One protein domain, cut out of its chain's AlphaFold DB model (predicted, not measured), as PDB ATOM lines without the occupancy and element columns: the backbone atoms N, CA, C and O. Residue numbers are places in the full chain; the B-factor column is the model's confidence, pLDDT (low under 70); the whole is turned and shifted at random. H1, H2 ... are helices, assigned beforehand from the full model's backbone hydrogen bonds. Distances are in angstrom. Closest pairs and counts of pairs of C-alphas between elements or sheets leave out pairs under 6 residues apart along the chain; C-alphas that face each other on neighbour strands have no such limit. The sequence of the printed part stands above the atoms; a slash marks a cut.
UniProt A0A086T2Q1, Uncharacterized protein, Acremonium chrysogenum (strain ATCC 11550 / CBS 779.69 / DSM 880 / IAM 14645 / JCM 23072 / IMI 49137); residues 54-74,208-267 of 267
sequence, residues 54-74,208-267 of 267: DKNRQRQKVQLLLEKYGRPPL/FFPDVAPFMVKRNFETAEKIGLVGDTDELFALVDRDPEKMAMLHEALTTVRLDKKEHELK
ATOM      1  N   ASP A  54      20.940  -0.820  25.848       84.56
ATOM      2  CA  ASP A  54      19.583  -0.385  25.529       84.56
ATOM      3  C   ASP A  54      19.436   1.147  25.582       84.56
ATOM      4  O   ASP A  54      18.967   1.755  24.626       84.56
ATOM      5  N   LYS A  55      19.978   1.819  26.612       86.06
ATOM      6  CA  LYS A  55      19.985   3.296  26.683       86.06
ATOM      7  C   LYS A  55      20.767   3.943  25.536       86.06
ATOM      8  O   LYS A  55      20.363   4.998  25.053       86.06
ATOM      9  N   ASN A  56      21.849   3.319  25.068       90.19
ATOM     10  CA  ASN A  56      22.582   3.815  23.897       90.19
ATOM     11  C   ASN A  56      21.762   3.658  22.607       90.19
ATOM     12  O   ASN A  56      21.716   4.590  21.805       90.19
ATOM     13  N   ARG A  57      21.045   2.538  22.439       92.50
ATOM     14  CA  ARG A  57      20.113   2.329  21.319       92.50
ATOM     15  C   ARG A  57      18.954   3.333  21.342       92.50
ATOM     16  O   ARG A  57      18.622   3.903  20.307       92.50
ATOM     17  N   GLN A  58      18.383   3.589  22.519       94.38
ATOM     18  CA  GLN A  58      17.351   4.608  22.734       94.38
ATOM     19  C   GLN A  58      17.853   6.009  22.339       94.38
ATOM     20  O   GLN A  58      17.193   6.696  21.562       94.38
ATOM     21  N   ARG A  59      19.058   6.408  22.782       94.81
ATOM     22  CA  ARG A  59      19.678   7.696  22.403       94.81
ATOM     23  C   ARG A  59      19.896   7.826  20.897       94.81
ATOM     24  O   ARG A  59      19.506   8.836  20.325       94.81
ATOM     25  N   GLN A  60      20.446   6.799  20.245       94.25
ATOM     26  CA  GLN A  60      20.617   6.778  18.783       94.25
ATOM     27  C   GLN A  60      19.281   6.939  18.044       94.25
ATOM     28  O   GLN A  60      19.211   7.619  17.022       94.25
ATOM     29  N   LYS A  61      18.204   6.346  18.570       94.56
ATOM     30  CA  LYS A  61      16.876   6.420  17.959       94.56
ATOM     31  C   LYS A  61      16.204   7.782  18.143       94.56
ATOM     32  O   LYS A  61      15.616   8.292  17.192       94.56
ATOM     33  N   VAL A  62      16.352   8.399  19.317       96.00
ATOM     34  CA  VAL A  62      15.966   9.801  19.556       96.00
ATOM     35  C   VAL A  62      16.762  10.745  18.651       96.00
ATOM     36  O   VAL A  62      16.170  11.629  18.042       96.00
ATOM     37  N   GLN A  63      18.072  10.530  18.490       95.25
ATOM     38  CA  GLN A  63      18.900  11.336  17.592       95.25
ATOM     39  C   GLN A  63      18.423  11.244  16.134       95.25
ATOM     40  O   GLN A  63      18.178  12.280  15.524       95.25
ATOM     41  N   LEU A  64      18.198  10.039  15.598       94.38
ATOM     42  CA  LEU A  64      17.678   9.844  14.236       94.38
ATOM     43  C   LEU A  64      16.317  10.537  14.019       94.38
ATOM     44  O   LEU A  64      16.067  11.135  12.972       94.38
ATOM     45  N   LEU A  65      15.433  10.460  15.018       95.44
ATOM     46  CA  LEU A  65      14.133  11.132  15.015       95.44
ATOM     47  C   LEU A  65      14.288  12.665  14.988       95.44
ATOM     48  O   LEU A  65      13.598  13.329  14.212       95.44
ATOM     49  N   LEU A  66      15.214  13.219  15.776       96.75
ATOM     50  CA  LEU A  66      15.505  14.655  15.815       96.75
ATOM     51  C   LEU A  66      16.197  15.160  14.540       96.75
ATOM     52  O   LEU A  66      15.819  16.203  14.018       96.75
ATOM     53  N   GLU A  67      17.147  14.416  13.976       95.69
ATOM     54  CA  GLU A  67      17.794  14.772  12.706       95.69
ATOM     55  C   GLU A  67      16.758  14.891  11.575       95.69
ATOM     56  O   GLU A  67      16.731  15.873  10.822       95.69
ATOM     57  N   LYS A  68      15.845  13.914  11.496       95.38
ATOM     58  CA  LYS A  68      14.860  13.816  10.416       95.38
ATOM     59  C   LYS A  68      13.645  14.734  10.591       95.38
ATOM     60  O   LYS A  68      13.212  15.336   9.609       95.38
ATOM     61  N   TYR A  69      13.114  14.855  11.809       95.44
ATOM     62  CA  TYR A  69      11.853  15.562  12.096       95.44
ATOM     63  C   TYR A  69      11.930  16.559  13.264       95.44
ATOM     64  O   TYR A  69      10.988  17.318  13.468       95.44
ATOM     65  N   GLY A  70      13.023  16.592  14.028       93.81
ATOM     66  CA  GLY A  70      13.205  17.538  15.129       93.81
ATOM     67  C   GLY A  70      13.387  18.957  14.611       93.81
ATOM     68  O   GLY A  70      14.407  19.288  14.008       93.81
ATOM     69  N   ARG A  71      12.386  19.800  14.836       95.12
ATOM     70  CA  ARG A  71      12.419  21.241  14.575       95.12
ATOM     71  C   ARG A  71      11.883  21.957  15.814       95.12
ATOM     72  O   ARG A  71      11.040  21.374  16.499       95.12
ATOM     73  N   PRO A  72      12.330  23.188  16.122       95.56
ATOM     74  CA  PRO A  72      11.643  23.996  17.119       95.56
ATOM     75  C   PRO A  72      10.166  24.136  16.703       95.56
ATOM     76  O   PRO A  72       9.902  24.378  15.518       95.56
ATOM     77  N   PRO A  73       9.197  23.958  17.618       96.06
ATOM     78  CA  PRO A  73       7.787  24.109  17.281       96.06
ATOM     79  C   PRO A  73       7.517  25.476  16.644       96.06
ATOM     80  O   PRO A  73       7.907  26.503  17.194       96.06
ATOM     81  N   LEU A  74       6.838  25.483  15.492       97.00
ATOM     82  CA  LEU A  74       6.477  26.695  14.739       97.00
ATOM     83  C   LEU A  74       7.674  27.521  14.207       97.00
ATOM     84  O   LEU A  74       7.519  28.710  13.924       97.00
ATOM     85  N   PHE A 208      10.556  27.365  24.746       97.56
ATOM     86  CA  PHE A 208      10.515  28.807  25.007       97.56
ATOM     87  C   PHE A 208      10.245  29.136  26.487       97.56
ATOM     88  O   PHE A 208      10.752  30.124  27.013       97.56
ATOM     89  N   PHE A 209       9.465  28.296  27.173       97.81
ATOM     90  CA  PHE A 209       9.148  28.407  28.597       97.81
ATOM     91  C   PHE A 209       9.537  27.110  29.338       97.81
ATOM     92  O   PHE A 209       8.688  26.235  29.531       97.81
ATOM     93  N   PRO A 210      10.815  26.966  29.748       97.25
ATOM     94  CA  PRO A 210      11.349  25.750  30.370       97.25
ATOM     95  C   PRO A 210      10.618  25.245  31.617       97.25
ATOM     96  O   PRO A 210      10.655  24.047  31.882       97.25
ATOM     97  N   ASP A 211       9.929  26.107  32.365       97.00
ATOM     98  CA  ASP A 211       9.278  25.751  33.635       97.00
ATOM     99  C   ASP A 211       8.158  24.702  33.480       97.00
ATOM    100  O   ASP A 211       7.772  24.055  34.454       97.00
ATOM    101  N   VAL A 212       7.628  24.492  32.265       97.31
ATOM    102  CA  VAL A 212       6.674  23.400  31.983       97.31
ATOM    103  C   VAL A 212       7.320  22.116  31.456       97.31
ATOM    104  O   VAL A 212       6.616  21.117  31.282       97.31
ATOM    105  N   ALA A 213       8.633  22.111  31.224       96.69
ATOM    106  CA  ALA A 213       9.364  20.932  30.788       96.69
ATOM    107  C   ALA A 213       9.639  19.958  31.961       96.69
ATOM    108  O   ALA A 213       9.844  20.385  33.098       96.69
ATOM    109  N   PRO A 214       9.698  18.641  31.703       97.38
ATOM    110  CA  PRO A 214       9.344  17.988  30.447       97.38
ATOM    111  C   PRO A 214       7.827  17.810  30.297       97.38
ATOM    112  O   PRO A 214       7.125  17.446  31.244       97.38
ATOM    113  N   PHE A 215       7.316  17.995  29.081       96.56
ATOM    114  CA  PHE A 215       5.929  17.700  28.726       96.56
ATOM    115  C   PHE A 215       5.844  16.852  27.454       96.56
ATOM    116  O   PHE A 215       6.533  17.100  26.464       96.56
ATOM    117  N   MET A 216       4.955  15.861  27.463       94.44
ATOM    118  CA  MET A 216       4.654  15.030  26.302       94.44
ATOM    119  C   MET A 216       3.157  14.714  26.271       94.44
ATOM    120  O   MET A 216       2.590  14.224  27.247       94.44
ATOM    121  N   VAL A 217       2.505  14.989  25.139       90.12
ATOM    122  CA  VAL A 217       1.078  14.693  24.945       90.12
ATOM    123  C   VAL A 217       0.868  13.182  24.933       90.12
ATOM    124  O   VAL A 217       1.563  12.469  24.212       90.12
ATOM    125  N   LYS A 218      -0.152  12.684  25.648       87.88
ATOM    126  CA  LYS A 218      -0.404  11.237  25.810       87.88
ATOM    127  C   LYS A 218      -0.374  10.441  24.495       87.88
ATOM    128  O   LYS A 218       0.172   9.345  24.441       87.88
ATOM    129  N   ARG A 219      -0.940  11.008  23.423       87.31
ATOM    130  CA  ARG A 219      -1.020  10.379  22.091       87.31
ATOM    131  C   ARG A 219       0.351  10.149  21.443       87.31
ATOM    132  O   ARG A 219       0.451   9.319  20.548       87.31
ATOM    133  N   ASN A 220       1.385  10.871  21.870       90.44
ATOM    134  CA  ASN A 220       2.740  10.733  21.347       90.44
ATOM    135  C   ASN A 220       3.505   9.576  22.015       90.44
ATOM    136  O   ASN A 220       4.377   9.016  21.357       90.44
ATOM    137  N   PHE A 221       3.144   9.135  23.232       88.75
ATOM    138  CA  PHE A 221       3.705   7.900  23.814       88.75
ATOM    139  C   PHE A 221       3.326   6.673  22.991       88.75
ATOM    140  O   PHE A 221       4.193   5.879  22.653       88.75
ATOM    141  N   GLU A 222       2.065   6.567  22.558       86.81
ATOM    142  CA  GLU A 222       1.624   5.475  21.676       86.81
ATOM    143  C   GLU A 222       2.429   5.425  20.366       86.81
ATOM    144  O   GLU A 222       2.579   4.363  19.766       86.81
ATOM    145  N   THR A 223       2.920   6.571  19.882       91.31
ATOM    146  CA  THR A 223       3.804   6.652  18.711       91.31
ATOM    147  C   THR A 223       5.248   6.311  19.078       91.31
ATOM    148  O   THR A 223       5.864   5.535  18.352       91.31
ATOM    149  N   ALA A 224       5.761   6.805  20.211       91.56
ATOM    150  CA  ALA A 224       7.078   6.460  20.748       91.56
ATOM    151  C   ALA A 224       7.230   4.937  20.935       91.56
ATOM    152  O   ALA A 224       8.141   4.335  20.370       91.56
ATOM    153  N   GLU A 225       6.276   4.288  21.605       90.62
ATOM    154  CA  GLU A 225       6.241   2.836  21.814       90.62
ATOM    155  C   GLU A 225       6.186   2.053  20.489       90.62
ATOM    156  O   GLU A 225       6.908   1.070  20.313       90.62
ATOM    157  N   LYS A 226       5.392   2.506  19.502       90.69
ATOM    158  CA  LYS A 226       5.320   1.884  18.157       90.69
ATOM    159  C   LYS A 226       6.633   1.958  17.380       90.69
ATOM    160  O   LYS A 226       6.862   1.102  16.520       90.69
ATOM    161  N   ILE A 227       7.469   2.959  17.658       91.25
ATOM    162  CA  ILE A 227       8.838   3.059  17.136       91.25
ATOM    163  C   ILE A 227       9.879   2.514  18.131       91.25
ATOM    164  O   ILE A 227      11.074   2.661  17.904       91.25
ATOM    165  N   GLY A 228       9.473   1.828  19.202       91.06
ATOM    166  CA  GLY A 228      10.384   1.198  20.162       91.06
ATOM    167  C   GLY A 228      11.194   2.182  21.014       91.06
ATOM    168  O   GLY A 228      12.264   1.814  21.500       91.06
ATOM    169  N   LEU A 229      10.713   3.417  21.169       93.06
ATOM    170  CA  LEU A 229      11.176   4.332  22.208       93.06
ATOM    171  C   LEU A 229      10.479   4.039  23.545       93.06
ATOM    172  O   LEU A 229       9.402   3.443  23.582       93.06
ATOM    173  N   VAL A 230      11.094   4.482  24.640       91.25
ATOM    174  CA  VAL A 230      10.497   4.440  25.985       91.25
ATOM    175  C   VAL A 230       9.211   5.278  26.066       91.25
ATOM    176  O   VAL A 230       9.126   6.371  25.505       91.25
ATOM    177  N   GLY A 231       8.203   4.757  26.771       86.75
ATOM    178  CA  GLY A 231       6.874   5.366  26.925       86.75
ATOM    179  C   GLY A 231       6.736   6.345  28.099       86.75
ATOM    180  O   GLY A 231       5.613   6.645  28.496       86.75
ATOM    181  N   ASP A 232       7.845   6.818  28.679       91.69
ATOM    182  CA  ASP A 232       7.860   7.692  29.859       91.69
ATOM    183  C   ASP A 232       8.465   9.080  29.574       91.69
ATOM    184  O   ASP A 232       9.406   9.227  28.795       91.69
ATOM    185  N   THR A 233       7.932  10.114  30.234       93.88
ATOM    186  CA  THR A 233       8.330  11.514  30.003       93.88
ATOM    187  C   THR A 233       9.734  11.818  30.518       93.88
ATOM    188  O   THR A 233      10.507  12.481  29.828       93.88
ATOM    189  N   ASP A 234      10.069  11.356  31.725       94.94
ATOM    190  CA  ASP A 234      11.349  11.634  32.377       94.94
ATOM    191  C   ASP A 234      12.481  10.810  31.757       94.94
ATOM    192  O   ASP A 234      13.611  11.296  31.637       94.94
ATOM    193  N   GLU A 235      12.187   9.588  31.302       95.00
ATOM    194  CA  GLU A 235      13.137   8.796  30.522       95.00
ATOM    195  C   GLU A 235      13.415   9.423  29.150       95.00
ATOM    196  O   GLU A 235      14.587   9.601  28.813       95.00
ATOM    197  N   LEU A 236      12.386   9.840  28.393       95.25
ATOM    198  CA  LEU A 236      12.576  10.581  27.135       95.25
ATOM    199  C   LEU A 236      13.380  11.871  27.363       95.25
ATOM    200  O   LEU A 236      14.321  12.149  26.618       95.25
ATOM    201  N   PHE A 237      13.088  12.613  28.434       97.25
ATOM    202  CA  PHE A 237      13.825  13.824  28.788       97.25
ATOM    203  C   PHE A 237      15.301  13.535  29.110       97.25
ATOM    204  O   PHE A 237      16.191  14.274  28.692       97.25
ATOM    205  N   ALA A 238      15.603  12.416  29.775       96.88
ATOM    206  CA  ALA A 238      16.975  11.970  30.024       96.88
ATOM    207  C   ALA A 238      17.713  11.459  28.765       96.88
ATOM    208  O   ALA A 238      18.950  11.405  28.760       96.88
ATOM    209  N   LEU A 239      17.002  11.084  27.694       96.50
ATOM    210  CA  LEU A 239      17.605  10.763  26.392       96.50
ATOM    211  C   LEU A 239      18.020  12.024  25.622       96.50
ATOM    212  O   LEU A 239      19.021  11.968  24.913       96.50
ATOM    213  N   VAL A 240      17.326  13.151  25.826       96.69
ATOM    214  CA  VAL A 240      17.697  14.481  25.302       96.69
ATOM    215  C   VAL A 240      18.508  15.326  26.300       96.69
ATOM    216  O   VAL A 240      18.481  16.549  26.253       96.69
ATOM    217  N   ASP A 241      19.239  14.684  27.217       96.94
ATOM    218  CA  ASP A 241      20.126  15.334  28.204       96.94
ATOM    219  C   ASP A 241      19.442  16.362  29.138       96.94
ATOM    220  O   ASP A 241      20.101  17.243  29.685       96.94
ATOM    221  N   ARG A 242      18.128  16.215  29.373       97.31
ATOM    222  CA  ARG A 242      17.271  17.148  30.135       97.31
ATOM    223  C   ARG A 242      17.233  18.573  29.559       97.31
ATOM    224  O   ARG A 242      17.090  19.545  30.295       97.31
ATOM    225  N   ASP A 243      17.332  18.673  28.239       98.00
ATOM    226  CA  ASP A 243      17.260  19.910  27.464       98.00
ATOM    227  C   ASP A 243      15.798  20.228  27.055       98.00
ATOM    228  O   ASP A 243      15.200  19.453  26.297       98.00
ATOM    229  N   PRO A 244      15.184  21.323  27.553       98.00
ATOM    230  CA  PRO A 244      13.802  21.699  27.234       98.00
ATOM    231  C   PRO A 244      13.562  21.990  25.749       98.00
ATOM    232  O   PRO A 244      12.484  21.693  25.233       98.00
ATOM    233  N   GLU A 245      14.561  22.527  25.042       97.38
ATOM    234  CA  GLU A 245      14.454  22.841  23.618       97.38
ATOM    235  C   GLU A 245      14.412  21.543  22.809       97.38
ATOM    236  O   GLU A 245      13.468  21.311  22.052       97.38
ATOM    237  N   LYS A 246      15.351  20.621  23.057       98.00
ATOM    238  CA  LYS A 246      15.318  19.285  22.434       98.00
ATOM    239  C   LYS A 246      14.073  18.488  22.824       98.00
ATOM    240  O   LYS A 246      13.591  17.703  22.011       98.00
ATOM    241  N   MET A 247      13.531  18.681  24.029       97.81
ATOM    242  CA  MET A 247      12.270  18.058  24.444       97.81
ATOM    243  C   MET A 247      11.081  18.594  23.634       97.81
ATOM    244  O   MET A 247      10.244  17.807  23.191       97.81
ATOM    245  N   ALA A 248      11.041  19.901  23.359       97.81
ATOM    246  CA  ALA A 248      10.065  20.504  22.451       97.81
ATOM    247  C   ALA A 248      10.225  19.980  21.009       97.81
ATOM    248  O   ALA A 248       9.236  19.595  20.386       97.81
ATOM    249  N   MET A 249      11.460  19.867  20.501       98.06
ATOM    250  CA  MET A 249      11.725  19.276  19.179       98.06
ATOM    251  C   MET A 249      11.335  17.794  19.098       98.06
ATOM    252  O   MET A 249      10.854  17.339  18.063       98.06
ATOM    253  N   LEU A 250      11.524  17.027  20.177       97.50
ATOM    254  CA  LEU A 250      11.130  15.618  20.267       97.50
ATOM    255  C   LEU A 250       9.603  15.467  20.314       97.50
ATOM    256  O   LEU A 250       9.043  14.590  19.652       97.50
ATOM    257  N   HIS A 251       8.927  16.337  21.067       96.69
ATOM    258  CA  HIS A 251       7.472  16.438  21.078       96.69
ATOM    259  C   HIS A 251       6.916  16.740  19.677       96.69
ATOM    260  O   HIS A 251       5.962  16.086  19.241       96.69
ATOM    261  N   GLU A 252       7.522  17.692  18.965       96.12
ATOM    262  CA  GLU A 252       7.136  18.055  17.602       96.12
ATOM    263  C   GLU A 252       7.371  16.890  16.635       96.12
ATOM    264  O   GLU A 252       6.436  16.435  15.984       96.12
ATOM    265  N   ALA A 253       8.568  16.298  16.647       96.31
ATOM    266  CA  ALA A 253       8.924  15.163  15.800       96.31
ATOM    267  C   ALA A 253       7.960  13.970  15.956       96.31
ATOM    268  O   ALA A 253       7.513  13.394  14.962       96.31
ATOM    269  N   LEU A 254       7.587  13.607  17.192       95.69
ATOM    270  CA  LEU A 254       6.585  12.561  17.448       95.69
ATOM    271  C   LEU A 254       5.178  12.971  16.984       95.69
ATOM    272  O   LEU A 254       4.409  12.118  16.537       95.69
ATOM    273  N   THR A 255       4.844  14.260  17.060       94.62
ATOM    274  CA  THR A 255       3.577  14.810  16.559       94.62
ATOM    275  C   THR A 255       3.506  14.711  15.035       94.62
ATOM    276  O   THR A 255       2.541  14.135  14.530       94.62
ATOM    277  N   THR A 256       4.543  15.149  14.311       93.38
ATOM    278  CA  THR A 256       4.665  15.003  12.850       93.38
ATOM    279  C   THR A 256       4.576  13.537  12.430       93.38
ATOM    280  O   THR A 256       3.733  13.175  11.614       93.38
ATOM    281  N   VAL A 257       5.378  12.654  13.042       94.38
ATOM    282  CA  VAL A 257       5.397  11.215  12.721       94.38
ATOM    283  C   VAL A 257       4.016  10.573  12.894       94.38
ATOM    284  O   VAL A 257       3.601   9.787  12.040       94.38
ATOM    285  N   ARG A 258       3.283  10.931  13.959       93.69
ATOM    286  CA  ARG A 258       1.930  10.425  14.243       93.69
ATOM    287  C   ARG A 258       0.870  10.942  13.268       93.69
ATOM    288  O   ARG A 258      -0.078  10.220  12.964       93.69
ATOM    289  N   LEU A 259       0.963  12.203  12.853       90.69
ATOM    290  CA  LEU A 259      -0.016  12.831  11.962       90.69
ATOM    291  C   LEU A 259       0.186  12.370  10.512       90.69
ATOM    292  O   LEU A 259      -0.781  11.978   9.858       90.69
ATOM    293  N   ASP A 260       1.443  12.283  10.080       90.88
ATOM    294  CA  ASP A 260       1.840  11.852   8.738       90.88
ATOM    295  C   ASP A 260       1.859  10.318   8.563       90.88
ATOM    296  O   ASP A 260       2.026   9.825   7.447       90.88
ATOM    297  N   LYS A 261       1.696   9.547   9.651       89.31
ATOM    298  CA  LYS A 261       1.741   8.064   9.697       89.31
ATOM    299  C   LYS A 261       3.100   7.472   9.281       89.31
ATOM    300  O   LYS A 261       3.194   6.433   8.613       89.31
ATOM    301  N   LYS A 262       4.178   8.154   9.674       90.75
ATOM    302  CA  LYS A 262       5.569   7.847   9.298       90.75
ATOM    303  C   LYS A 262       6.288   6.930  10.293       90.75
ATOM    304  O   LYS A 262       7.499   6.758  10.198       90.75
ATOM    305  N   GLU A 263       5.573   6.276  11.219       88.81
ATOM    306  CA  GLU A 263       6.178   5.355  12.202       88.81
ATOM    307  C   GLU A 263       6.975   4.226  11.535       88.81
ATOM    308  O   GLU A 263       7.948   3.724  12.091       88.81
ATOM    309  N   HIS A 264       6.558   3.816  10.336       86.56
ATOM    310  CA  HIS A 264       7.202   2.770   9.549       86.56
ATOM    311  C   HIS A 264       8.607   3.152   9.049       86.56
ATOM    312  O   HIS A 264       9.430   2.264   8.853       86.56
ATOM    313  N   GLU A 265       8.904   4.446   8.896       86.19
ATOM    314  CA  GLU A 265      10.217   4.954   8.471       86.19
ATOM    315  C   GLU A 265      11.259   4.968   9.606       86.19
ATOM    316  O   GLU A 265      12.401   5.376   9.397       86.19
ATOM    317  N   LEU A 266      10.847   4.579  10.818       83.19
ATOM    318  CA  LEU A 266      11.616   4.665  12.058       83.19
ATOM    319  C   LEU A 266      11.622   3.338  12.834       83.19
ATOM    320  O   LEU A 266      11.862   3.350  14.037       83.19
ATOM    321  N   LYS A 267      11.319   2.194  12.209       69.88
ATOM    322  CA  LYS A 267      11.322   0.886  12.894       69.88
ATOM    323  C   LYS A 267      12.720   0.287  12.995       69.88
ATOM    324  O   LYS A 267      13.313   0.008  11.938       69.88
TER     325      LYS A 267
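What this domain is: This is residues 54 to 74 and 208 to 267 of the 267 residues of an uncharacterized protein of Acremonium chrysogenum (strain ATCC 11550 / CBS 779.69 / DSM 880 / IAM 14645 / JCM 23072 / IMI 49137) (UniProt A0A086T2Q1). The longest helix, H4, runs through a cluster of crossed helices; H1 and H2 pack on it, H3 crosses the earlier part of H1, and short H5 lies near H4. The printed part has 81 residues with five named helices, H1 to H5 in order, and no named strand: all helix. It is compact, with a radius of gyration of the C-alphas of 11.3 A and spans of 33 by 29 by 22 A.

Where its parts are: Find C-alpha 244 at (13.802, 21.699, 27.234); from there H4, residues 244 to 260, runs 24.1 A. H1, residues 54 to 69, runs 22.2 A from C-alpha 54 at (19.583, -0.385, 25.529). H2 is residues 218 to 226, H3 233 to 239, H5 263 to 266.

How they stand to each other: H1 touches H4 with residues 62 to 69 alone, closest at the C-alphas of Tyr 69 and Ala 253, 4.7 A; at 71 degrees they are only just about perpendicular. H4 touches H2 with residues 251 to 258 alone, closest at the C-alphas of Leu 254 and Asn 220, 5.8 A. H1 touches H3 with residues 55 to 62 alone, closest at the C-alphas of Arg 59 and Leu 239, 5.4 A. H5 and H4 are close but not clearly touching, closest at the C-alphas of Glu 263 and Val 257, 5.9 A. Every O i to N i+4 pair is within hydrogen-bond range in H1, H3 and H4, and 3 of 5 in H2; H5 is too short for one.

The domain as a whole: Residues 75 to 207 are not printed; C-alphas 74 and 208 are 11.2 A apart across the cut. Of the links printed whole, none is long. Residue 267 alone has pLDDT under 70.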